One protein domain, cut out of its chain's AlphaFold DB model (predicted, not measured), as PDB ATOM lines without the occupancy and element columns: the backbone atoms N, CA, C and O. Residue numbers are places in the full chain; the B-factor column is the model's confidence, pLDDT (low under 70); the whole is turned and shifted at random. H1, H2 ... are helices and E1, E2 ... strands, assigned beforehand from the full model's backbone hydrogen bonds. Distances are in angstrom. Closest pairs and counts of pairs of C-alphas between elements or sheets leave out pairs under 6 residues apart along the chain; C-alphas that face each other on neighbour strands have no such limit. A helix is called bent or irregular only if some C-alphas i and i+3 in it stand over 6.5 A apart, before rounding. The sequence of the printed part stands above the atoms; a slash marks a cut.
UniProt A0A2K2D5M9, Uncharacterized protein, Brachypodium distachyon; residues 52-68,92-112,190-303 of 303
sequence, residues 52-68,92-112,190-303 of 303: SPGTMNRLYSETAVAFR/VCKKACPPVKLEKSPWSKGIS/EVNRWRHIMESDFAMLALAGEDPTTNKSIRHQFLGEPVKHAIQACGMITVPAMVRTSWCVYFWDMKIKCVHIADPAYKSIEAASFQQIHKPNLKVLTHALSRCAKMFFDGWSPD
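AT A GLANCE: This is residues 52 to 68, 92 to 112 and 190 to 303 of the 303 residues of an uncharacterized protein of Brachypodium distachyon (UniProt A0A2K2D5M9). A strongly twisted sheet of four strands is crossed slantwise on one face by the long helix H5, with the shorter H3 on that face beside the strands. H1 packs on H3 and H5, while residues 107 to 112, with most of H2, and residues 267 to 272, at the beginning of H5, stick out. The printed part has 152 residues, with five named helices and four named strands in the order H1 H2 E1 H3 H4 E2 E3 E4 H5; the class is mixed, helices and strands. The sheet, in the order E1 E2 E3 E4, is mixed, and the whole is compact, with a radius of gyration of the C-alphas of 15.9 A and spans of 42 by 36 by 25 A.

HOW THE PARTS SIT: E1, residues 195 to 197, is an edge strand, parallel to E2, residues 236 to 243, at 29 degrees; N 196 and O 236 are 2.9 A apart. E2 and E3, residues 246 to 253, form a hairpin, antiparallel at 158 degrees, with N 239 and O 250 at 2.9 A. E3 and the edge strand E4, residues 258 to 262, form another at 155 degrees, with N 251 and O 260 at 2.8 A. E2 E3 E4 are a meander, each strand the antiparallel neighbour of the one before. H5, residues 268 to 296, is on the sheet at a height of 7.4 A, over E2 and E3, slantwise at 51 degrees to E2 on the local plane: two layers, a helix on one face of a sheet. H3, residues 200 to 208, is on the same face at 5.8 A, over none of the strands. H3 touches H5 about perpendicular at 81 degrees, closest at the C-alphas of Ala 206 and Ala 288, 6.2 A. H1, residues 53 to 68, only grazes the sheet with residues 53 to 64 and touches H3 at a steep tilt of 60 degrees, opposite ways; the closest C-alphas, of Glu 62 and Ala 208, are 4.6 A apart. Its residues 53 to 57 alone touch H5, closest at the C-alphas of Pro 53 and Ile 277, 5.3 A. H4, residues 216 to 223, only just touches H5, with 3 pairs of C-alphas within 8 A, the closest those of Phe 222 and Phe 296, 7.5 A. E1, H3 H4, E2 form a strand-helix-strand unit, two parallel neighbour strands with helices between, its crossover right-handed. H2, residues 106 to 109, touches no helix. Every O i to N i+4 pair is within hydrogen-bond range in H1, H3 and H4, and 21 of 25 are in H5; H2 is too short for one.

IN THESE COORDINATES: H5 is 38.3 A long, from C-alpha 268 at (-3.170, -48.458, -65.985) to C-alpha 296 at (14.622, -57.015, -98.831); it has a kink of 47 degrees near residue 275 and is irregular, C-alphas 269 and 272 being 8.4 A apart. H1 begins at C-alpha 53 (12.629, -41.975, -72.074) and is 22.6 A long; E2 and E3 are 20.8 A and 22.3 A long.

THE WHOLE: The C-alphas of Cys 93 and Ile 269, the two farthest apart, are 47.9 A apart. Residues 69 to 91 and 113 to 189 are not printed, with gaps of 24.7 A and 14.1 A between the C-alphas across the cuts. Of the links printed whole, H4 to E2 is long. Residues 95 to 96 pair with residues 297 to 298, parallel. Residues 190 and 302 to 303 are under pLDDT 70; the mean of the printed part is 88.7.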
ATOM      1  N   SER A  52      15.436 -37.990 -71.433       80.62
ATOM      2  CA  SER A  52      14.135 -38.402 -71.973       80.62
ATOM      3  C   SER A  52      14.024 -39.939 -72.052       80.62
ATOM      4  O   SER A  52      15.041 -40.611 -72.251       80.62
ATOM      5  N   PRO A  53      12.812 -40.526 -71.966       78.81
ATOM      6  CA  PRO A  53      12.629 -41.975 -72.074       78.81
ATOM      7  C   PRO A  53      13.230 -42.592 -73.344       78.81
ATOM      8  O   PRO A  53      13.843 -43.653 -73.272       78.81
ATOM      9  N   GLY A  54      13.096 -41.914 -74.490       77.44
ATOM     10  CA  GLY A  54      13.676 -42.373 -75.754       77.44
ATOM     11  C   GLY A  54      15.205 -42.358 -75.735       77.44
ATOM     12  O   GLY A  54      15.831 -43.322 -76.162       77.44
ATOM     13  N   THR A  55      15.809 -41.305 -75.172       81.56
ATOM     14  CA  THR A  55      17.269 -41.209 -75.005       81.56
ATOM     15  C   THR A  55      17.802 -42.314 -74.098       81.56
ATOM     16  O   THR A  55      18.797 -42.946 -74.431       81.56
ATOM     17  N   MET A  56      17.116 -42.591 -72.985       83.62
ATOM     18  CA  MET A  56      17.499 -43.682 -72.087       83.62
ATOM     19  C   MET A  56      17.447 -45.038 -72.789       83.62
ATOM     20  O   MET A  56      18.394 -45.807 -72.689       83.62
ATOM     21  N   ASN A  57      16.367 -45.335 -73.519       82.25
ATOM     22  CA  ASN A  57      16.240 -46.610 -74.234       82.25
ATOM     23  C   ASN A  57      17.329 -46.794 -75.288       82.25
ATOM     24  O   ASN A  57      17.855 -47.897 -75.431       82.25
ATOM     25  N   ARG A  58      17.677 -45.714 -75.995       85.38
ATOM     26  CA  ARG A  58      18.792 -45.720 -76.934       85.38
ATOM     27  C   ARG A  58      20.100 -46.062 -76.227       85.38
ATOM     28  O   ARG A  58      20.760 -46.992 -76.658       85.38
ATOM     29  N   LEU A  59      20.415 -45.407 -75.109       83.94
ATOM     30  CA  LEU A  59      21.635 -45.685 -74.342       83.94
ATOM     31  C   LEU A  59      21.696 -47.136 -73.837       83.94
ATOM     32  O   LEU A  59      22.741 -47.776 -73.930       83.94
ATOM     33  N   TYR A  60      20.582 -47.678 -73.332       85.75
ATOM     34  CA  TYR A  60      20.511 -49.091 -72.938       85.75
ATOM     35  C   TYR A  60      20.756 -50.024 -74.125       85.75
ATOM     36  O   TYR A  60      21.486 -51.004 -73.992       85.75
ATOM     37  N   SER A  61      20.188 -49.701 -75.287       82.62
ATOM     38  CA  SER A  61      20.357 -50.500 -76.503       82.62
ATOM     39  C   SER A  61      21.784 -50.406 -77.042       82.62
ATOM     40  O   SER A  61      22.373 -51.433 -77.347       82.62
ATOM     41  N   GLU A  62      22.379 -49.212 -77.080       84.12
ATOM     42  CA  GLU A  62      23.789 -48.991 -77.433       84.12
ATOM     43  C   GLU A  62      24.719 -49.760 -76.489       84.12
ATOM     44  O   GLU A  62      25.663 -50.402 -76.937       84.12
ATOM     45  N   THR A  63      24.418 -49.764 -75.188       83.00
ATOM     46  CA  THR A  63      25.172 -50.534 -74.192       83.00
ATOM     47  C   THR A  63      25.053 -52.036 -74.455       83.00
ATOM     48  O   THR A  63      26.060 -52.736 -74.450       83.00
ATOM     49  N   ALA A  64      23.848 -52.542 -74.737       80.81
ATOM     50  CA  ALA A  64      23.634 -53.950 -75.073       80.81
ATOM     51  C   ALA A  64      24.359 -54.355 -76.366       80.81
ATOM     52  O   ALA A  64      24.982 -55.416 -76.413       80.81
ATOM     53  N   VAL A  65      24.333 -53.491 -77.387       81.56
ATOM     54  CA  VAL A  65      25.112 -53.667 -78.618       81.56
ATOM     55  C   VAL A  65      26.601 -53.701 -78.286       81.56
ATOM     56  O   VAL A  65      27.266 -54.656 -78.665       81.56
ATOM     57  N   ALA A  66      27.124 -52.743 -77.520       79.62
ATOM     58  CA  ALA A  66      28.536 -52.695 -77.149       79.62
ATOM     59  C   ALA A  66      28.985 -53.940 -76.370       79.62
ATOM     60  O   ALA A  66      30.020 -54.510 -76.695       79.62
ATOM     61  N   PHE A  67      28.200 -54.413 -75.396       78.81
ATOM     62  CA  PHE A  67      28.497 -55.658 -74.678       78.81
ATOM     63  C   PHE A  67      28.503 -56.873 -75.603       78.81
ATOM     64  O   PHE A  67      29.391 -57.717 -75.501       78.81
ATOM     65  N   ARG A  68      27.544 -56.953 -76.533       75.69
ATOM     66  CA  ARG A  68      27.501 -58.023 -77.534       75.69
ATOM     67  C   ARG A  68      28.691 -57.956 -78.491       75.69
ATOM     68  O   ARG A  68      29.215 -58.995 -78.869       75.69
ATOM     69  N   VAL A  92      21.865 -57.441-101.521       85.38
ATOM     70  CA  VAL A  92      20.544 -58.003-101.237       85.38
ATOM     71  C   VAL A  92      19.920 -58.455-102.550       85.38
ATOM     72  O   VAL A  92      19.633 -57.630-103.416       85.38
ATOM     73  N   CYS A  93      19.637 -59.749-102.672       85.56
ATOM     74  CA  CYS A  93      18.718 -60.244-103.691       85.56
ATOM     75  C   CYS A  93      17.293 -60.079-103.170       85.56
ATOM     76  O   CYS A  93      16.859 -60.830-102.295       85.56
ATOM     77  N   LYS A  94      16.579 -59.072-103.676       90.19
ATOM     78  CA  LYS A  94      15.206 -58.813-103.251       90.19
ATOM     79  C   LYS A  94      14.285 -59.970-103.614       90.19
ATOM     80  O   LYS A  94      14.374 -60.539-104.702       90.19
ATOM     81  N   LYS A  95      13.378 -60.307-102.702       89.19
ATOM     82  CA  LYS A  95      12.341 -61.313-102.935       89.19
ATOM     83  C   LYS A  95      11.076 -60.628-103.445       89.19
ATOM     84  O   LYS A  95      10.566 -59.702-102.817       89.19
ATOM     85  N   ALA A  96      10.555 -61.087-104.580       87.44
ATOM     86  CA  ALA A  96       9.290 -60.585-105.102       87.44
ATOM     87  C   ALA A  96       8.142 -60.908-104.131       87.44
ATOM     88  O   ALA A  96       7.954 -62.062-103.735       87.44
ATOM     89  N   CYS A  97       7.357 -59.892-103.779       85.75
ATOM     90  CA  CYS A  97       6.192 -60.002-102.911       85.75
ATOM     91  C   CYS A  97       4.929 -59.647-103.700       85.75
ATOM     92  O   CYS A  97       4.516 -58.487-103.710       85.75
ATOM     93  N   PRO A  98       4.292 -60.626-104.369       83.88
ATOM     94  CA  PRO A  98       3.013 -60.377-105.014       83.88
ATOM     95  C   PRO A  98       1.939 -60.045-103.963       83.88
ATOM     96  O   PRO A  98       2.045 -60.501-102.816       83.88
ATOM     97  N   PRO A  99       0.882 -59.307-104.349       80.25
ATOM     98  CA  PRO A  99      -0.264 -59.077-103.483       80.25
ATOM     99  C   PRO A  99      -0.834 -60.405-102.980       80.25
ATOM    100  O   PRO A  99      -1.152 -61.298-103.767       80.25
ATOM    101  N   VAL A 100      -0.963 -60.537-101.664       85.06
ATOM    102  CA  VAL A 100      -1.458 -61.751-101.013       85.06
ATOM    103  C   VAL A 100      -2.455 -61.383 -99.926       85.06
ATOM    104  O   VAL A 100      -2.393 -60.312 -99.323       85.06
ATOM    105  N   LYS A 101      -3.405 -62.281 -99.680       89.00
ATOM    106  CA  LYS A 101      -4.358 -62.127 -98.588       89.00
ATOM    107  C   LYS A 101      -3.679 -62.451 -97.260       89.00
ATOM    108  O   LYS A 101      -3.006 -63.472 -97.154       89.00
ATOM    109  N   LEU A 102      -3.930 -61.621 -96.250       91.44
ATOM    110  CA  LEU A 102      -3.464 -61.879 -94.891       91.44
ATOM    111  C   LEU A 102      -4.087 -63.160 -94.327       91.44
ATOM    112  O   LEU A 102      -5.301 -63.387 -94.432       91.44
ATOM    113  N   GLU A 103      -3.253 -63.973 -93.693       90.81
ATOM    114  CA  GLU A 103      -3.670 -65.199 -93.033       90.81
ATOM    115  C   GLU A 103      -4.528 -64.925 -91.798       90.81
ATOM    116  O   GLU A 103      -4.375 -63.930 -91.084       90.81
ATOM    117  N   LYS A 104      -5.453 -65.847 -91.527       87.56
ATOM    118  CA  LYS A 104      -6.294 -65.796 -90.329       87.56
ATOM    119  C   LYS A 104      -5.575 -66.425 -89.143       87.56
ATOM    120  O   LYS A 104      -4.794 -67.358 -89.306       87.56
ATOM    121  N   SER A 105      -5.941 -65.975 -87.947       88.31
ATOM    122  CA  SER A 105      -5.459 -66.563 -86.701       88.31
ATOM    123  C   SER A 105      -5.690 -68.086 -86.658       88.31
ATOM    124  O   SER A 105      -6.808 -68.531 -86.947       88.31
ATOM    125  N   PRO A 106      -4.687 -68.888 -86.255       87.94
ATOM    126  CA  PRO A 106      -4.810 -70.341 -86.153       87.94
ATOM    127  C   PRO A 106      -5.882 -70.759 -85.138       87.94
ATOM    128  O   PRO A 106      -6.592 -71.737 -85.365       87.94
ATOM    129  N   TRP A 107      -6.106 -69.968 -84.085       87.69
ATOM    130  CA  TRP A 107      -7.141 -70.261 -83.087       87.69
ATOM    131  C   TRP A 107      -8.555 -70.121 -83.644       87.69
ATOM    132  O   TRP A 107      -9.438 -70.879 -83.257       87.69
ATOM    133  N   SER A 108      -8.769 -69.233 -84.623       86.50
ATOM    134  CA  SER A 108     -10.057 -69.160 -85.332       86.50
ATOM    135  C   SER A 108     -10.357 -70.420 -86.156       86.50
ATOM    136  O   SER A 108     -11.511 -70.673 -86.492       86.50
ATOM    137  N   LYS A 109      -9.325 -71.221 -86.455       83.50
ATOM    138  CA  LYS A 109      -9.419 -72.531 -87.112       83.50
ATOM    139  C   LYS A 109      -9.439 -73.697 -86.105       83.50
ATOM    140  O   LYS A 109      -9.414 -74.848 -86.522       83.50
ATOM    141  N   GLY A 110      -9.435 -73.422 -84.796       85.50
ATOM    142  CA  GLY A 110      -9.339 -74.444 -83.746       85.50
ATOM    143  C   GLY A 110      -7.956 -75.092 -83.614       85.50
ATOM    144  O   GLY A 110      -7.824 -76.123 -82.961       85.50
ATOM    145  N   ILE A 111      -6.920 -74.507 -84.223       86.00
ATOM    146  CA  ILE A 111      -5.547 -75.016 -84.171       86.00
ATOM    147  C   ILE A 111      -4.833 -74.372 -82.977       86.00
ATOM    148  O   ILE A 111      -4.960 -73.170 -82.741       86.00
ATOM    149  N   SER A 112      -4.106 -75.169 -82.195       85.62
ATOM    150  CA  SER A 112      -3.391 -74.719 -80.996       85.62
ATOM    151  C   SER A 112      -2.038 -75.404 -80.873       85.62
ATOM    152  O   SER A 112      -1.817 -76.468 -81.453       85.62
ATOM    153  N   GLU A 190      -0.180 -76.149 -94.860       68.19
ATOM    154  CA  GLU A 190      -0.307 -74.691 -94.743       68.19
ATOM    155  C   GLU A 190       1.068 -74.053 -94.979       68.19
ATOM    156  O   GLU A 190       1.984 -74.213 -94.173       68.19
ATOM    157  N   VAL A 191       1.226 -73.358 -96.109       72.12
ATOM    158  CA  VAL A 191       2.495 -72.714 -96.503       72.12
ATOM    159  C   VAL A 191       2.660 -71.350 -95.830       72.12
ATOM    160  O   VAL A 191       3.765 -70.961 -95.455       72.12
ATOM    161  N   ASN A 192       1.558 -70.632 -95.627       83.69
ATOM    162  CA  ASN A 192       1.585 -69.330 -94.977       83.69
ATOM    163  C   ASN A 192       1.464 -69.460 -93.456       83.69
ATOM    164  O   ASN A 192       1.030 -70.479 -92.912       83.69
ATOM    165  N   ARG A 193       1.872 -68.402 -92.758       88.50
ATOM    166  CA  ARG A 193       1.798 -68.294 -91.301       88.50
ATOM    167  C   ARG A 193       0.984 -67.065 -90.949       88.50
ATOM    168  O   ARG A 193       1.070 -66.049 -91.630       88.50
ATOM    169  N   TRP A 194       0.220 -67.146 -89.865       91.12
ATOM    170  CA  TRP A 194      -0.520 -65.986 -89.374       91.12
ATOM    171  C   TRP A 194       0.400 -64.891 -88.830       91.12
ATOM    172  O   TRP A 194       0.100 -63.712 -89.002       91.12
ATOM    173  N   ARG A 195       1.521 -65.266 -88.209       93.06
ATOM    174  CA  ARG A 195       2.463 -64.320 -87.620       93.06
ATOM    175  C   ARG A 195       3.900 -64.617 -88.008       93.06
ATOM    176  O   ARG A 195       4.273 -65.782 -88.127       93.06
ATOM    177  N   HIS A 196       4.674 -63.552 -88.138       95.06
ATOM    178  CA  HIS A 196       6.121 -63.583 -88.238       95.06
ATOM    179  C   HIS A 196       6.703 -63.082 -86.912       95.06
ATOM    180  O   HIS A 196       6.318 -62.009 -86.450       95.06
ATOM    181  N   ILE A 197       7.565 -63.868 -86.268       95.38
ATOM    182  CA  ILE A 197       8.145 -63.530 -84.962       95.38
ATOM    183  C   ILE A 197       9.638 -63.303 -85.157       95.38
ATOM    184  O   ILE A 197      10.334 -64.206 -85.614       95.38
ATOM    185  N   MET A 198      10.091 -62.100 -84.820       95.44
ATOM    186  CA  MET A 198      11.492 -61.702 -84.895       95.44
ATOM    187  C   MET A 198      12.209 -61.970 -83.571       95.44
ATOM    188  O   MET A 198      11.580 -61.995 -82.510       95.44
ATOM    189  N   GLU A 199      13.525 -62.139 -83.637       94.88
ATOM    190  CA  GLU A 199      14.399 -62.122 -82.465       94.88
ATOM    191  C   GLU A 199      14.589 -60.683 -81.961       94.88
ATOM    192  O   GLU A 199      14.250 -59.690 -82.616       94.88
ATOM    193  N   SER A 200      15.073 -60.562 -80.729       94.62
ATOM    194  CA  SER A 200      15.186 -59.280 -80.030       94.62
ATOM    195  C   SER A 200      16.347 -58.412 -80.520       94.62
ATOM    196  O   SER A 200      16.370 -57.202 -80.267       94.62
ATOM    197  N   ASP A 201      17.293 -58.998 -81.257       92.44
ATOM    198  CA  ASP A 201      18.418 -58.303 -81.881       92.44
ATOM    199  C   ASP A 201      17.969 -57.242 -82.899       92.44
ATOM    200  O   ASP A 201      18.592 -56.182 -82.986       92.44
ATOM    201  N   PHE A 202      16.843 -57.456 -83.586       95.44
ATOM    202  CA  PHE A 202      16.254 -56.461 -84.481       95.44
ATOM    203  C   PHE A 202      15.932 -55.165 -83.735       95.44
ATOM    204  O   PHE A 202      16.352 -54.078 -84.142       95.44
ATOM    205  N   ALA A 203      15.197 -55.282 -82.625       96.62
ATOM    206  CA  ALA A 203      14.829 -54.129 -81.819       96.62
ATOM    207  C   ALA A 203      16.047 -53.507 -81.139       96.62
ATOM    208  O   ALA A 203      16.146 -52.285 -81.099       96.62
ATOM    209  N   MET A 204      16.973 -54.331 -80.641       93.94
ATOM    210  CA  MET A 204      18.218 -53.866 -80.032       93.94
ATOM    211  C   MET A 204      18.993 -52.948 -80.988       93.94
ATOM    212  O   MET A 204      19.298 -51.814 -80.628       93.94
ATOM    213  N   LEU A 205      19.257 -53.401 -82.218       93.44
ATOM    214  CA  LEU A 205      20.003 -52.623 -83.212       93.44
ATOM    215  C   LEU A 205      19.243 -51.362 -83.627       93.44
ATOM    216  O   LEU A 205      19.794 -50.262 -83.599       93.44
ATOM    217  N   ALA A 206      17.954 -51.497 -83.951       95.56
ATOM    218  CA  ALA A 206      17.141 -50.364 -84.374       95.56
ATOM    219  C   ALA A 206      17.066 -49.270 -83.293       95.56
ATOM    220  O   ALA A 206      17.205 -48.086 -83.599       95.56
ATOM    221  N   LEU A 207      16.869 -49.649 -82.025       94.75
ATOM    222  CA  LEU A 207      16.782 -48.706 -80.906       94.75
ATOM    223  C   LEU A 207      18.137 -48.092 -80.536       94.75
ATOM    224  O   LEU A 207      18.159 -46.954 -80.066       94.75
ATOM    225  N   ALA A 208      19.248 -48.791 -80.790       91.25
ATOM    226  CA  ALA A 208      20.595 -48.229 -80.692       91.25
ATOM    227  C   ALA A 208      20.885 -47.183 -81.790       91.25
ATOM    228  O   ALA A 208      21.813 -46.390 -81.667       91.25
ATOM    229  N   GLY A 209      20.057 -47.124 -82.839       91.12
ATOM    230  CA  GLY A 209      20.258 -46.241 -83.989       91.12
ATOM    231  C   GLY A 209      21.131 -46.848 -85.088       91.12
ATOM    232  O   GLY A 209      21.487 -46.136 -86.025       91.12
ATOM    233  N   GLU A 210      21.437 -48.141 -84.992       91.88
ATOM    234  CA  GLU A 210      22.120 -48.902 -86.034       91.88
ATOM    235  C   GLU A 210      21.170 -49.220 -87.197       91.88
ATOM    236  O   GLU A 210      19.948 -49.216 -87.037       91.88
ATOM    237  N   ASP A 211      21.720 -49.520 -88.379       90.88
ATOM    238  CA  ASP A 211      20.932 -49.952 -89.542       90.88
ATOM    239  C   ASP A 211      20.763 -51.483 -89.554       90.88
ATOM    240  O   ASP A 211      21.698 -52.196 -89.950       90.88
ATOM    241  N   PRO A 212      19.568 -52.024 -89.228       92.25
ATOM    242  CA  PRO A 212      19.370 -53.470 -89.144       92.25
ATOM    243  C   PRO A 212      19.529 -54.176 -90.496       92.25
ATOM    244  O   PRO A 212      19.750 -55.382 -90.537       92.25
ATOM    245  N   THR A 213      19.455 -53.452 -91.622       91.12
ATOM    246  CA  THR A 213      19.540 -54.058 -92.964       91.12
ATOM    247  C   THR A 213      20.926 -54.604 -93.325       91.12
ATOM    248  O   THR A 213      21.066 -55.409 -94.257       91.12
ATOM    249  N   THR A 214      21.946 -54.164 -92.585       89.25
ATOM    250  CA  THR A 214      23.355 -54.536 -92.770       89.25
ATOM    251  C   THR A 214      23.759 -55.770 -91.960       89.25
ATOM    252  O   THR A 214      24.802 -56.371 -92.226       89.25
ATOM    253  N   ASN A 215      22.926 -56.183 -91.003       90.06
ATOM    254  CA  ASN A 215      23.208 -57.300 -90.114       90.06
ATOM    255  C   ASN A 215      22.764 -58.644 -90.733       90.06
ATOM    256  O   ASN A 215      21.672 -58.756 -91.302       90.06
ATOM    257  N   LYS A 216      23.620 -59.672 -90.634       89.00
ATOM    258  CA  LYS A 216      23.384 -61.018 -91.188       89.00
ATOM    259  C   LYS A 216      22.222 -61.731 -90.504       89.00
ATOM    260  O   LYS A 216      21.371 -62.262 -91.215       89.00
ATOM    261  N   SER A 217      22.176 -61.708 -89.169       89.19
ATOM    262  CA  SER A 217      21.098 -62.320 -88.375       89.19
ATOM    263  C   SER A 217      19.753 -61.710 -88.758       89.19
ATOM    264  O   SER A 217      18.839 -62.424 -89.161       89.19
ATOM    265  N   ILE A 218      19.661 -60.377 -88.788       92.31
ATOM    266  CA  ILE A 218      18.422 -59.694 -89.183       92.31
ATOM    267  C   ILE A 218      18.019 -60.060 -90.608       92.31
ATOM    268  O   ILE A 218      16.857 -60.368 -90.866       92.31
ATOM    269  N   ARG A 219      18.963 -60.065 -91.555       91.69
ATOM    270  CA  ARG A 219      18.655 -60.456 -92.935       91.69
ATOM    271  C   ARG A 219      18.139 -61.893 -93.011       91.69
ATOM    272  O   ARG A 219      17.199 -62.140 -93.766       91.69
ATOM    273  N   HIS A 220      18.719 -62.829 -92.265       90.75
ATOM    274  CA  HIS A 220      18.241 -64.208 -92.230       90.75
ATOM    275  C   HIS A 220      16.853 -64.340 -91.579       90.75
ATOM    276  O   HIS A 220      16.025 -65.095 -92.089       90.75
ATOM    277  N   GLN A 221      16.510 -63.504 -90.600       92.69
ATOM    278  CA  GLN A 221      15.149 -63.466 -90.057       92.69
ATOM    279  C   GLN A 221      14.093 -63.031 -91.088       92.69
ATOM    280  O   GLN A 221      12.926 -63.373 -90.934       92.69
ATOM    281  N   PHE A 222      14.469 -62.342 -92.176       92.69
ATOM    282  CA  PHE A 222      13.555 -62.018 -93.287       92.69
ATOM    283  C   PHE A 222      13.664 -62.964 -94.492       92.69
ATOM    284  O   PHE A 222      12.659 -63.264 -95.143       92.69
ATOM    285  N   LEU A 223      14.883 -63.377 -94.844       90.38
ATOM    286  CA  LEU A 223      15.214 -64.034 -96.117       90.38
ATOM    287  C   LEU A 223      15.908 -65.395 -95.952       90.38
ATOM    288  O   LEU A 223      16.193 -66.054 -96.951       90.38
ATOM    289  N   GLY A 224      16.225 -65.791 -94.724       86.06
ATOM    290  CA  GLY A 224      16.977 -66.999 -94.404       86.06
ATOM    291  C   GLY A 224      16.177 -68.282 -94.614       86.06
ATOM    292  O   GLY A 224      14.954 -68.274 -94.765       86.06
ATOM    293  N   GLU A 225      16.889 -69.411 -94.597       83.00
ATOM    294  CA  GLU A 225      16.306 -70.754 -94.755       83.00
ATOM    295  C   GLU A 225      15.166 -71.058 -93.762       83.00
ATOM    296  O   GLU A 225      14.162 -71.638 -94.199       83.00
ATOM    297  N   PRO A 226      15.227 -70.626 -92.483       79.94
ATOM    298  CA  PRO A 226      14.143 -70.893 -91.539       79.94
ATOM    299  C   PRO A 226      12.817 -70.211 -91.914       79.94
ATOM    300  O   PRO A 226      11.739 -70.665 -91.513       79.94
ATOM    301  N   VAL A 227      12.858 -69.147 -92.725       86.62
ATOM    302  CA  VAL A 227      11.687 -68.366 -93.139       86.62
ATOM    303  C   VAL A 227      11.024 -68.997 -94.365       86.62
ATOM    304  O   VAL A 227      11.114 -68.527 -95.502       86.62
ATOM    305  N   LYS A 228      10.297 -70.089 -94.128       83.94
ATOM    306  CA  LYS A 228       9.650 -70.887 -95.192       83.94
ATOM    307  C   LYS A 228       8.294 -70.351 -95.661       83.94
ATOM    308  O   LYS A 228       7.671 -70.941 -96.538       83.94
ATOM    309  N   HIS A 229       7.829 -69.249 -95.082       87.88
ATOM    310  CA  HIS A 229       6.520 -68.659 -95.352       87.88
ATOM    311  C   HIS A 229       6.638 -67.268 -95.983       87.88
ATOM    312  O   HIS A 229       7.683 -66.620 -95.947       87.88
ATOM    313  N   ALA A 230       5.542 -66.801 -96.577       89.75
ATOM    314  CA  ALA A 230       5.424 -65.440 -97.080       89.75
ATOM    315  C   ALA A 230       5.168 -64.467 -95.915       89.75
ATOM    316  O   ALA A 230       4.051 -64.418 -95.404       89.75
ATOM    317  N   ILE A 231       6.178 -63.688 -95.505       91.69
ATOM    318  CA  ILE A 231       6.042 -62.689 -94.424       91.69
ATOM    319  C   ILE A 231       4.938 -61.677 -94.753       91.69
ATOM    320  O   ILE A 231       4.148 -61.316 -93.889       91.69
ATOM    321  N   GLN A 232       4.810 -61.281 -96.018       90.00
ATOM    322  CA  GLN A 232       3.776 -60.347 -96.459       90.00
ATOM    323  C   GLN A 232       2.346 -60.919 -96.377       90.00
ATOM    324  O   GLN A 232       1.381 -60.169 -96.483       90.00
ATOM    325  N   ALA A 233       2.197 -62.239 -96.190       91.38
ATOM    326  CA  ALA A 233       0.913 -62.886 -95.907       91.38
ATOM    327  C   ALA A 233       0.607 -62.968 -94.404       91.38
ATOM    328  O   ALA A 233      -0.513 -63.319 -94.029       91.38
ATOM    329  N   CYS A 234       1.568 -62.666 -93.529       93.31
ATOM    330  CA  CYS A 234       1.342 -62.681 -92.092       93.31
ATOM    331  C   CYS A 234       0.416 -61.532 -91.695       93.31
ATOM    332  O   CYS A 234       0.671 -60.369 -91.993       93.31
ATOM    333  N   GLY A 235      -0.652 -61.860 -90.971       92.69
ATOM    334  CA  GLY A 235      -1.530 -60.864 -90.367       92.69
ATOM    335  C   GLY A 235      -0.869 -60.103 -89.218       92.69
ATOM    336  O   GLY A 235      -1.375 -59.053 -88.837       92.69
ATOM    337  N   MET A 236       0.237 -60.615 -88.670       95.06
ATOM    338  CA  MET A 236       0.938 -59.993 -87.551       95.06
ATOM    339  C   MET A 236       2.462 -60.113 -87.670       95.06
ATOM    340  O   MET A 236       2.974 -61.183 -88.003       95.06
ATOM    341  N   ILE A 237       3.185 -59.044 -87.334       96.69
ATOM    342  CA  ILE A 237       4.636 -59.078 -87.098       96.69
ATOM    343  C   ILE A 237       4.884 -58.822 -85.614       96.69
ATOM    344  O   ILE A 237       4.387 -57.846 -85.057       96.69
ATOM    345  N   THR A 238       5.651 -59.701 -84.981       97.50
ATOM    346  CA  THR A 238       5.969 -59.651 -83.555       97.50
ATOM    347  C   THR A 238       7.434 -59.291 -83.372       97.50
ATOM    348  O   THR A 238       8.301 -60.006 -83.874       97.50
ATOM    349  N   VAL A 239       7.710 -58.231 -82.612       97.88
ATOM    350  CA  VAL A 239       9.070 -57.801 -82.273       97.88
ATOM    351  C   VAL A 239       9.210 -57.687 -80.754       97.88
ATOM    352  O   VAL A 239       8.625 -56.779 -80.149       97.88
ATOM    353  N   PRO A 240       9.971 -58.584 -80.111       97.38
ATOM    354  CA  PRO A 240      10.351 -58.423 -78.718       97.38
ATOM    355  C   PRO A 240      11.422 -57.339 -78.572       97.38
ATOM    356  O   PRO A 240      12.304 -57.194 -79.415       97.38
ATOM    357  N   ALA A 241      11.356 -56.579 -77.484       95.94
ATOM    358  CA  ALA A 241      12.342 -55.556 -77.173       95.94
ATOM    359  C   ALA A 241      12.519 -55.407 -75.663       95.94
ATOM    360  O   ALA A 241      11.547 -55.423 -74.903       95.94
ATOM    361  N   MET A 242      13.753 -55.163 -75.239       91.56
ATOM    362  CA  MET A 242      14.023 -54.678 -73.893       91.56
ATOM    363  C   MET A 242      13.911 -53.154 -73.888       91.56
ATOM    364  O   MET A 242      14.604 -52.459 -74.629       91.56
ATOM    365  N   VAL A 243      13.007 -52.631 -73.069       87.94
ATOM    366  CA  VAL A 243      12.778 -51.195 -72.913       87.94
ATOM    367  C   VAL A 243      13.111 -50.831 -71.477       87.94
ATOM    368  O   VAL A 243      12.502 -51.335 -70.533       87.94
ATOM    369  N   ARG A 244      14.107 -49.955 -71.309       81.69
ATOM    370  CA  ARG A 244      14.790 -49.697 -70.035       81.69
ATOM    371  C   ARG A 244      15.413 -50.970 -69.457       81.69
ATOM    372  O   ARG A 244      16.556 -51.276 -69.750       81.69
ATOM    373  N   THR A 245      14.648 -51.700 -68.654       81.12
ATOM    374  CA  THR A 245      15.068 -52.912 -67.935       81.12
ATOM    375  C   THR A 245      13.966 -53.975 -67.917       81.12
ATOM    376  O   THR A 245      14.031 -54.916 -67.129       81.12
ATOM    377  N   SER A 246      12.912 -53.799 -68.719       87.75
ATOM    378  CA  SER A 246      11.785 -54.728 -68.811       87.75
ATOM    379  C   SER A 246      11.632 -55.221 -70.242       87.75
ATOM    380  O   SER A 246      11.806 -54.463 -71.199       87.75
ATOM    381  N   TRP A 247      11.289 -56.495 -70.379       93.25
ATOM    382  CA  TRP A 247      10.922 -57.079 -71.658       93.25
ATOM    383  C   TRP A 247       9.500 -56.675 -72.026       93.25
ATOM    384  O   TRP A 247       8.578 -56.815 -71.227       93.25
ATOM    385  N   CYS A 248       9.323 -56.220 -73.258       95.12
ATOM    386  CA  CYS A 248       8.020 -55.967 -73.851       95.12
ATOM    387  C   CYS A 248       7.983 -56.533 -75.271       95.12
ATOM    388  O   CYS A 248       9.016 -56.860 -75.861       95.12
ATOM    389  N   VAL A 249       6.783 -56.665 -75.827       97.19
ATOM    390  CA  VAL A 249       6.589 -57.160 -77.189       97.19
ATOM    391  C   VAL A 249       5.655 -56.226 -77.942       97.19
ATOM    392  O   VAL A 249       4.570 -55.897 -77.458       97.19
ATOM    393  N   TYR A 250       6.084 -55.817 -79.132       97.50
ATOM    394  CA  TYR A 250       5.299 -55.030 -80.073       97.50
ATOM    395  C   TYR A 250       4.711 -55.957 -81.138       97.50
ATOM    396  O   TYR A 250       5.425 -56.776 -81.718       97.50
ATOM    397  N   PHE A 251       3.419 -55.814 -81.411       97.31
ATOM    398  CA  PHE A 251       2.698 -56.591 -82.413       97.31
ATOM    399  C   PHE A 251       2.107 -55.647 -83.451       97.31
ATOM    400  O   PHE A 251       1.127 -54.963 -83.160       97.31
ATOM    401  N   TRP A 252       2.678 -55.608 -84.652       96.94
ATOM    402  CA  TRP A 252       2.063 -54.926 -85.790       96.94
ATOM    403  C   TRP A 252       0.951 -55.812 -86.330       96.94
ATOM    404  O   TRP A 252       1.233 -56.831 -86.959       96.94
ATOM    405  N   ASP A 253      -0.302 -55.446 -86.065       94.88
ATOM    406  CA  ASP A 253      -1.466 -56.086 -86.667       94.88
ATOM    407  C   ASP A 253      -1.732 -55.447 -88.035       94.88
ATOM    408  O   ASP A 253      -2.270 -54.343 -88.156       94.88
ATOM    409  N   MET A 254      -1.358 -56.179 -89.083       92.12
ATOM    410  CA  MET A 254      -1.459 -55.739 -90.474       92.12
ATOM    411  C   MET A 254      -2.912 -55.679 -90.964       92.12
ATOM    412  O   MET A 254      -3.201 -55.068 -91.991       92.12
ATOM    413  N   LYS A 255      -3.846 -56.331 -90.260       89.69
ATOM    414  CA  LYS A 255      -5.257 -56.383 -90.647       89.69
ATOM    415  C   LYS A 255      -6.005 -55.136 -90.192       89.69
ATOM    416  O   LYS A 255      -6.811 -54.614 -90.960       89.69
ATOM    417  N   ILE A 256      -5.781 -54.695 -88.954       91.31
ATOM    418  CA  ILE A 256      -6.434 -53.495 -88.397       91.31
ATOM    419  C   ILE A 256      -5.526 -52.260 -88.379       91.31
ATOM    420  O   ILE A 256      -5.974 -51.201 -87.948       91.31
ATOM    421  N   LYS A 257      -4.291 -52.380 -88.883       91.62
ATOM    422  CA  LYS A 257      -3.308 -51.295 -89.026       91.62
ATOM    423  C   LYS A 257      -3.009 -50.588 -87.705       91.62
ATOM    424  O   LYS A 257      -3.026 -49.361 -87.609       91.62
ATOM    425  N   CYS A 258      -2.758 -51.371 -86.660       93.94
ATOM    426  CA  CYS A 258      -2.369 -50.836 -85.362       93.94
ATOM    427  C   CYS A 258      -1.253 -51.667 -84.732       93.94
ATOM    428  O   CYS A 258      -0.986 -52.798 -85.141       93.94
ATOM    429  N   VAL A 259      -0.590 -51.085 -83.732       95.44
ATOM    430  CA  VAL A 259       0.449 -51.781 -82.974       95.44
ATOM    431  C   VAL A 259      -0.022 -52.011 -81.551       95.44
ATOM    432  O   VAL A 259      -0.285 -51.060 -80.810       95.44
ATOM    433  N   HIS A 260      -0.114 -53.280 -81.167       95.00
ATOM    434  CA  HIS A 260      -0.370 -53.678 -79.790       95.00
ATOM    435  C   HIS A 260       0.950 -53.800 -79.034       95.00
ATOM    436  O   HIS A 260       1.960 -54.226 -79.592       95.00
ATOM    437  N   ILE A 261       0.938 -53.450 -77.752       95.19
ATOM    438  CA  ILE A 261       2.117 -53.517 -76.889       95.19
ATOM    439  C   ILE A 261       1.759 -54.378 -75.685       95.19
ATOM    440  O   ILE A 261       0.861 -54.027 -74.921       95.19
ATOM    441  N   ALA A 262       2.459 -55.498 -75.521       94.25
ATOM    442  CA  ALA A 262       2.429 -56.277 -74.292       94.25
ATOM    443  C   ALA A 262       3.657 -55.917 -73.458       94.25
ATOM    444  O   ALA A 262       4.769 -56.347 -73.764       94.25
ATOM    445  N   ASP A 263       3.447 -55.125 -72.410       92.38
ATOM    446  CA  ASP A 263       4.472 -54.795 -71.423       92.38
ATOM    447  C   ASP A 263       3.986 -55.225 -70.028       92.38
ATOM    448  O   ASP A 263       3.023 -54.646 -69.516       92.38
ATOM    449  N   PRO A 264       4.622 -56.225 -69.394       89.44
ATOM    450  CA  PRO A 264       4.307 -56.639 -68.028       89.44
ATOM    451  C   PRO A 264       4.502 -55.533 -66.981       89.44
ATOM    452  O   PRO A 264       3.911 -55.600 -65.905       89.44
ATOM    453  N   ALA A 265       5.312 -54.510 -67.274       85.56
ATOM    454  CA  ALA A 265       5.502 -53.358 -66.398       85.56
ATOM    455  C   ALA A 265       4.369 -52.323 -66.516       85.56
ATOM    456  O   ALA A 265       4.340 -51.362 -65.740       85.56
ATOM    457  N   TYR A 266       3.428 -52.500 -67.453       83.19
ATOM    458  CA  TYR A 266       2.312 -51.583 -67.635       83.19
ATOM    459  C   TYR A 266       1.407 -51.532 -66.402       83.19
ATOM    460  O   TYR A 266       0.886 -52.539 -65.923       83.19
ATOM    461  N   LYS A 267       1.150 -50.309 -65.936       80.62
ATOM    462  CA  LYS A 267       0.170 -50.004 -64.894       80.62
ATOM    463  C   LYS A 267      -0.812 -48.991 -65.460       80.62
ATOM    464  O   LYS A 267      -0.404 -47.924 -65.912       80.62
ATOM    465  N   SER A 268      -2.106 -49.302 -65.412       76.12
ATOM    466  CA  SER A 268      -3.170 -48.458 -65.985       76.12
ATOM    467  C   SER A 268      -3.178 -47.029 -65.435       76.12
ATOM    468  O   SER A 268      -3.471 -46.083 -66.161       76.12
ATOM    469  N   ILE A 269      -2.788 -46.865 -64.170       74.62
ATOM    470  CA  ILE A 269      -2.672 -45.574 -63.477       74.62
ATOM    471  C   ILE A 269      -1.568 -44.690 -64.098       74.62
ATOM    472  O   ILE A 269      -1.610 -43.469 -63.987       74.62
ATOM    473  N   GLU A 270      -0.607 -45.281 -64.811       81.44
ATOM    474  CA  GLU A 270       0.560 -44.609 -65.392       81.44
ATOM    475  C   GLU A 270       0.494 -44.531 -66.933       81.44
ATOM    476  O   GLU A 270       1.521 -44.422 -67.605       81.44
ATOM    477  N   ALA A 271      -0.709 -44.545 -67.522       80.38
ATOM    478  CA  ALA A 271      -0.905 -44.585 -68.978       80.38
ATOM    479  C   ALA A 271      -0.163 -43.474 -69.755       80.38
ATOM    480  O   ALA A 271       0.356 -43.716 -70.846       80.38
ATOM    481  N   ALA A 272      -0.057 -42.265 -69.193       81.12
ATOM    482  CA  ALA A 272       0.698 -41.174 -69.816       81.12
ATOM    483  C   ALA A 272       2.211 -41.468 -69.870       81.12
ATOM    484  O   ALA A 272       2.849 -41.248 -70.900       81.12
ATOM    485  N   SER A 273       2.774 -42.014 -68.787       82.19
ATOM    486  CA  SER A 273       4.178 -42.443 -68.719       82.19
ATOM    487  C   SER A 273       4.446 -43.580 -69.708       82.19
ATOM    488  O   SER A 273       5.420 -43.543 -70.459       82.19
ATOM    489  N   PHE A 274       3.517 -44.537 -69.797       85.38
ATOM    490  CA  PHE A 274       3.575 -45.628 -70.767       85.38
ATOM    491  C   PHE A 274       3.675 -45.112 -72.210       85.38
ATOM    492  O   PHE A 274       4.586 -45.483 -72.951       85.38
ATOM    493  N   GLN A 275       2.805 -44.178 -72.606       86.19
ATOM    494  CA  GLN A 275       2.867 -43.591 -73.948       86.19
ATOM    495  C   GLN A 275       4.181 -42.838 -74.201       86.19
ATOM    496  O   GLN A 275       4.745 -42.949 -75.289       86.19
ATOM    497  N   GLN A 276       4.691 -42.100 -73.212       86.69
ATOM    498  CA  GLN A 276       5.970 -41.390 -73.330       86.69
ATOM    499  C   GLN A 276       7.158 -42.342 -73.522       86.69
ATOM    500  O   GLN A 276       8.110 -41.992 -74.219       86.69
ATOM    501  N   ILE A 277       7.102 -43.537 -72.931       88.62
ATOM    502  CA  ILE A 277       8.141 -44.561 -73.063       88.62
ATOM    503  C   ILE A 277       8.083 -45.232 -74.438       88.62
ATOM    504  O   ILE A 277       9.113 -45.339 -75.103       88.62
ATOM    505  N   HIS A 278       6.901 -45.667 -74.882       92.81
ATOM    506  CA  HIS A 278       6.793 -46.517 -76.071       92.81
ATOM    507  C   HIS A 278       6.650 -45.760 -77.388       92.81
ATOM    508  O   HIS A 278       7.101 -46.259 -78.417       92.81
ATOM    509  N   LYS A 279       6.054 -44.562 -77.405       92.44
ATOM    510  CA  LYS A 279       5.808 -43.823 -78.656       92.44
ATOM    511  C   LYS A 279       7.094 -43.523 -79.452       92.44
ATOM    512  O   LYS A 279       7.074 -43.720 -80.668       92.44
ATOM    513  N   PRO A 280       8.214 -43.098 -78.829       93.31
ATOM    514  CA  PRO A 280       9.475 -42.920 -79.548       93.31
ATOM    515  C   PRO A 280      10.008 -44.238 -80.125       93.31
ATOM    516  O   PRO A 280      10.372 -44.286 -81.299       93.31
ATOM    517  N   ASN A 281       9.983 -45.312 -79.331       94.50
ATOM    518  CA  ASN A 281      10.448 -46.637 -79.748       94.50
ATOM    519  C   ASN A 281       9.631 -47.159 -80.934       94.50
ATOM    520  O   ASN A 281      10.191 -47.625 -81.919       94.50
ATOM    521  N   LEU A 282       8.306 -47.009 -80.879       95.25
ATOM    522  CA  LEU A 282       7.394 -47.425 -81.939       95.25
ATOM    523  C   LEU A 282       7.714 -46.745 -83.274       95.25
ATOM    524  O   LEU A 282       7.670 -47.393 -84.320       95.25
ATOM    525  N   LYS A 283       8.062 -45.451 -83.243       95.19
ATOM    526  CA  LYS A 283       8.467 -44.706 -84.441       95.19
ATOM    527  C   LYS A 283       9.751 -45.282 -85.043       95.19
ATOM    528  O   LYS A 283       9.815 -45.473 -86.254       95.19
ATOM    529  N   VAL A 284      10.745 -45.574 -84.203       96.25
ATOM    530  CA  VAL A 284      12.033 -46.148 -84.626       96.25
ATOM    531  C   VAL A 284      11.844 -47.550 -85.204       96.25
ATOM    532  O   VAL A 284      12.280 -47.813 -86.322       96.25
ATOM    533  N   LEU A 285      11.133 -48.426 -84.492       97.19
ATOM    534  CA  LEU A 285      10.912 -49.811 -84.912       97.19
ATOM    535  C   LEU A 285      10.068 -49.898 -86.187       97.19
ATOM    536  O   LEU A 285      10.422 -50.640 -87.098       97.19
ATOM    537  N   THR A 286       9.004 -49.096 -86.300       96.31
ATOM    538  CA  THR A 286       8.198 -49.027 -87.533       96.31
ATOM    539  C   THR A 286       9.056 -48.565 -88.709       96.31
ATOM    540  O   THR A 286       9.033 -49.188 -89.767       96.31
ATOM    541  N   HIS A 287       9.877 -47.526 -88.524       95.81
ATOM    542  CA  HIS A 287      10.777 -47.056 -89.577       95.81
ATOM    543  C   HIS A 287      11.791 -48.131 -89.999       95.81
ATOM    544  O   HIS A 287      12.004 -48.340 -91.195       95.81
ATOM    545  N   ALA A 288      12.380 -48.837 -89.033       96.75
ATOM    546  CA  ALA A 288      13.311 -49.931 -89.285       96.75
ATOM    547  C   ALA A 288      12.647 -51.093 -90.047       96.75
ATOM    548  O   ALA A 288      13.224 -51.591 -91.015       96.75
ATOM    549  N   LEU A 289      11.418 -51.477 -89.677       96.06
ATOM    550  CA  LEU A 289      10.641 -52.505 -90.378       96.06
ATOM    551  C   LEU A 289      10.343 -52.086 -91.819       96.06
ATOM    552  O   LEU A 289      10.618 -52.847 -92.745       96.06
ATOM    553  N   SER A 290       9.856 -50.859 -92.036       94.44
ATOM    554  CA  SER A 290       9.594 -50.342 -93.385       94.44
ATOM    555  C   SER A 290      10.865 -50.275 -94.235       94.44
ATOM    556  O   SER A 290      10.817 -50.531 -95.440       94.44
ATOM    557  N   ARG A 291      12.012 -49.937 -93.632       94.19
ATOM    558  CA  ARG A 291      13.312 -49.936 -94.314       94.19
ATOM    559  C   ARG A 291      13.718 -51.352 -94.722       94.19
ATOM    560  O   ARG A 291      14.066 -51.551 -95.883       94.19
ATOM    561  N   CYS A 292      13.617 -52.324 -93.815       94.81
ATOM    562  CA  CYS A 292      13.895 -53.733 -94.110       94.81
ATOM    563  C   CYS A 292      12.971 -54.265 -95.208       94.81
ATOM    564  O   CYS A 292      13.457 -54.855 -96.167       94.81
ATOM    565  N   ALA A 293      11.669 -53.977 -95.141       93.31
ATOM    566  CA  ALA A 293      10.709 -54.374 -96.166       93.31
ATOM    567  C   ALA A 293      11.102 -53.851 -97.559       93.31
ATOM    568  O   ALA A 293      11.222 -54.633 -98.499       93.31
ATOM    569  N   LYS A 294      11.401 -52.550 -97.679       92.62
ATOM    570  CA  LYS A 294      11.833 -51.924 -98.945       92.62
ATOM    571  C   LYS A 294      13.175 -52.451 -99.450       92.62
ATOM    572  O   LYS A 294      13.402 -52.507-100.663       92.62
ATOM    573  N   MET A 295      14.085 -52.762 -98.529       92.88
ATOM    574  CA  MET A 295      15.418 -53.254 -98.852       92.88
ATOM    575  C   MET A 295      15.373 -54.706 -99.326       92.88
ATOM    576  O   MET A 295      16.031 -55.029-100.304       92.88
ATOM    577  N   PHE A 296      14.606 -55.563 -98.651       93.31
ATOM    578  CA  PHE A 296      14.622 -57.015 -98.831       93.31
ATOM    579  C   PHE A 296      13.565 -57.540 -99.803       93.31
ATOM    580  O   PHE A 296      13.710 -58.654-100.308       93.31
ATOM    581  N   PHE A 297      12.525 -56.760-100.097       92.94
ATOM    582  CA  PHE A 297      11.401 -57.216-100.904       92.94
ATOM    583  C   PHE A 297      11.024 -56.213-101.992       92.94
ATOM    584  O   PHE A 297      11.138 -54.998-101.823       92.94
ATOM    585  N   ASP A 298      10.531 -56.741-103.110       89.31
ATOM    586  CA  ASP A 298       9.944 -55.950-104.189       89.31
ATOM    587  C   ASP A 298       8.421 -56.011-104.106       89.31
ATOM    588  O   ASP A 298       7.833 -57.093-104.112       89.31
ATOM    589  N   GLY A 299       7.776 -54.845-104.031       81.12
ATOM    590  CA  GLY A 299       6.315 -54.734-103.981       81.12
ATOM    591  C   GLY A 299       5.691 -54.905-102.592       81.12
ATOM    592  O   GLY A 299       4.469 -54.854-102.483       81.12
ATOM    593  N   TRP A 300       6.491 -55.060-101.529       85.12
ATOM    594  CA  TRP A 300       5.980 -55.062-100.157       85.12
ATOM    595  C   TRP A 300       6.133 -53.693 -99.492       85.12
ATOM    596  O   TRP A 300       7.240 -53.235 -99.201       85.12
ATOM    597  N   SER A 301       5.000 -53.052 -99.222       77.12
ATOM    598  CA  SER A 301       4.895 -51.867 -98.375       77.12
ATOM    599  C   SER A 301       4.016 -52.209 -97.171       77.12
ATOM    600  O   SER A 301       2.793 -52.198 -97.305       77.12
ATOM    601  N   PRO A 302       4.602 -52.590 -96.022       68.94
ATOM    602  CA  PRO A 302       3.828 -52.701 -94.795       68.94
ATOM    603  C   PRO A 302       3.309 -51.305 -94.430       68.94
ATOM    604  O   PRO A 302       4.113 -50.398 -94.200       68.94
ATOM    605  N   ASP A 303       1.983 -51.154 -94.479       54.38
ATOM    606  CA  ASP A 303       1.235 -49.957 -94.069       54.38
ATOM    607  C   ASP A 303       1.187 -49.817 -92.543       54.38
ATOM    608  O   ASP A 303       0.955 -50.849 -91.867       54.38
TER     609      ASP A 303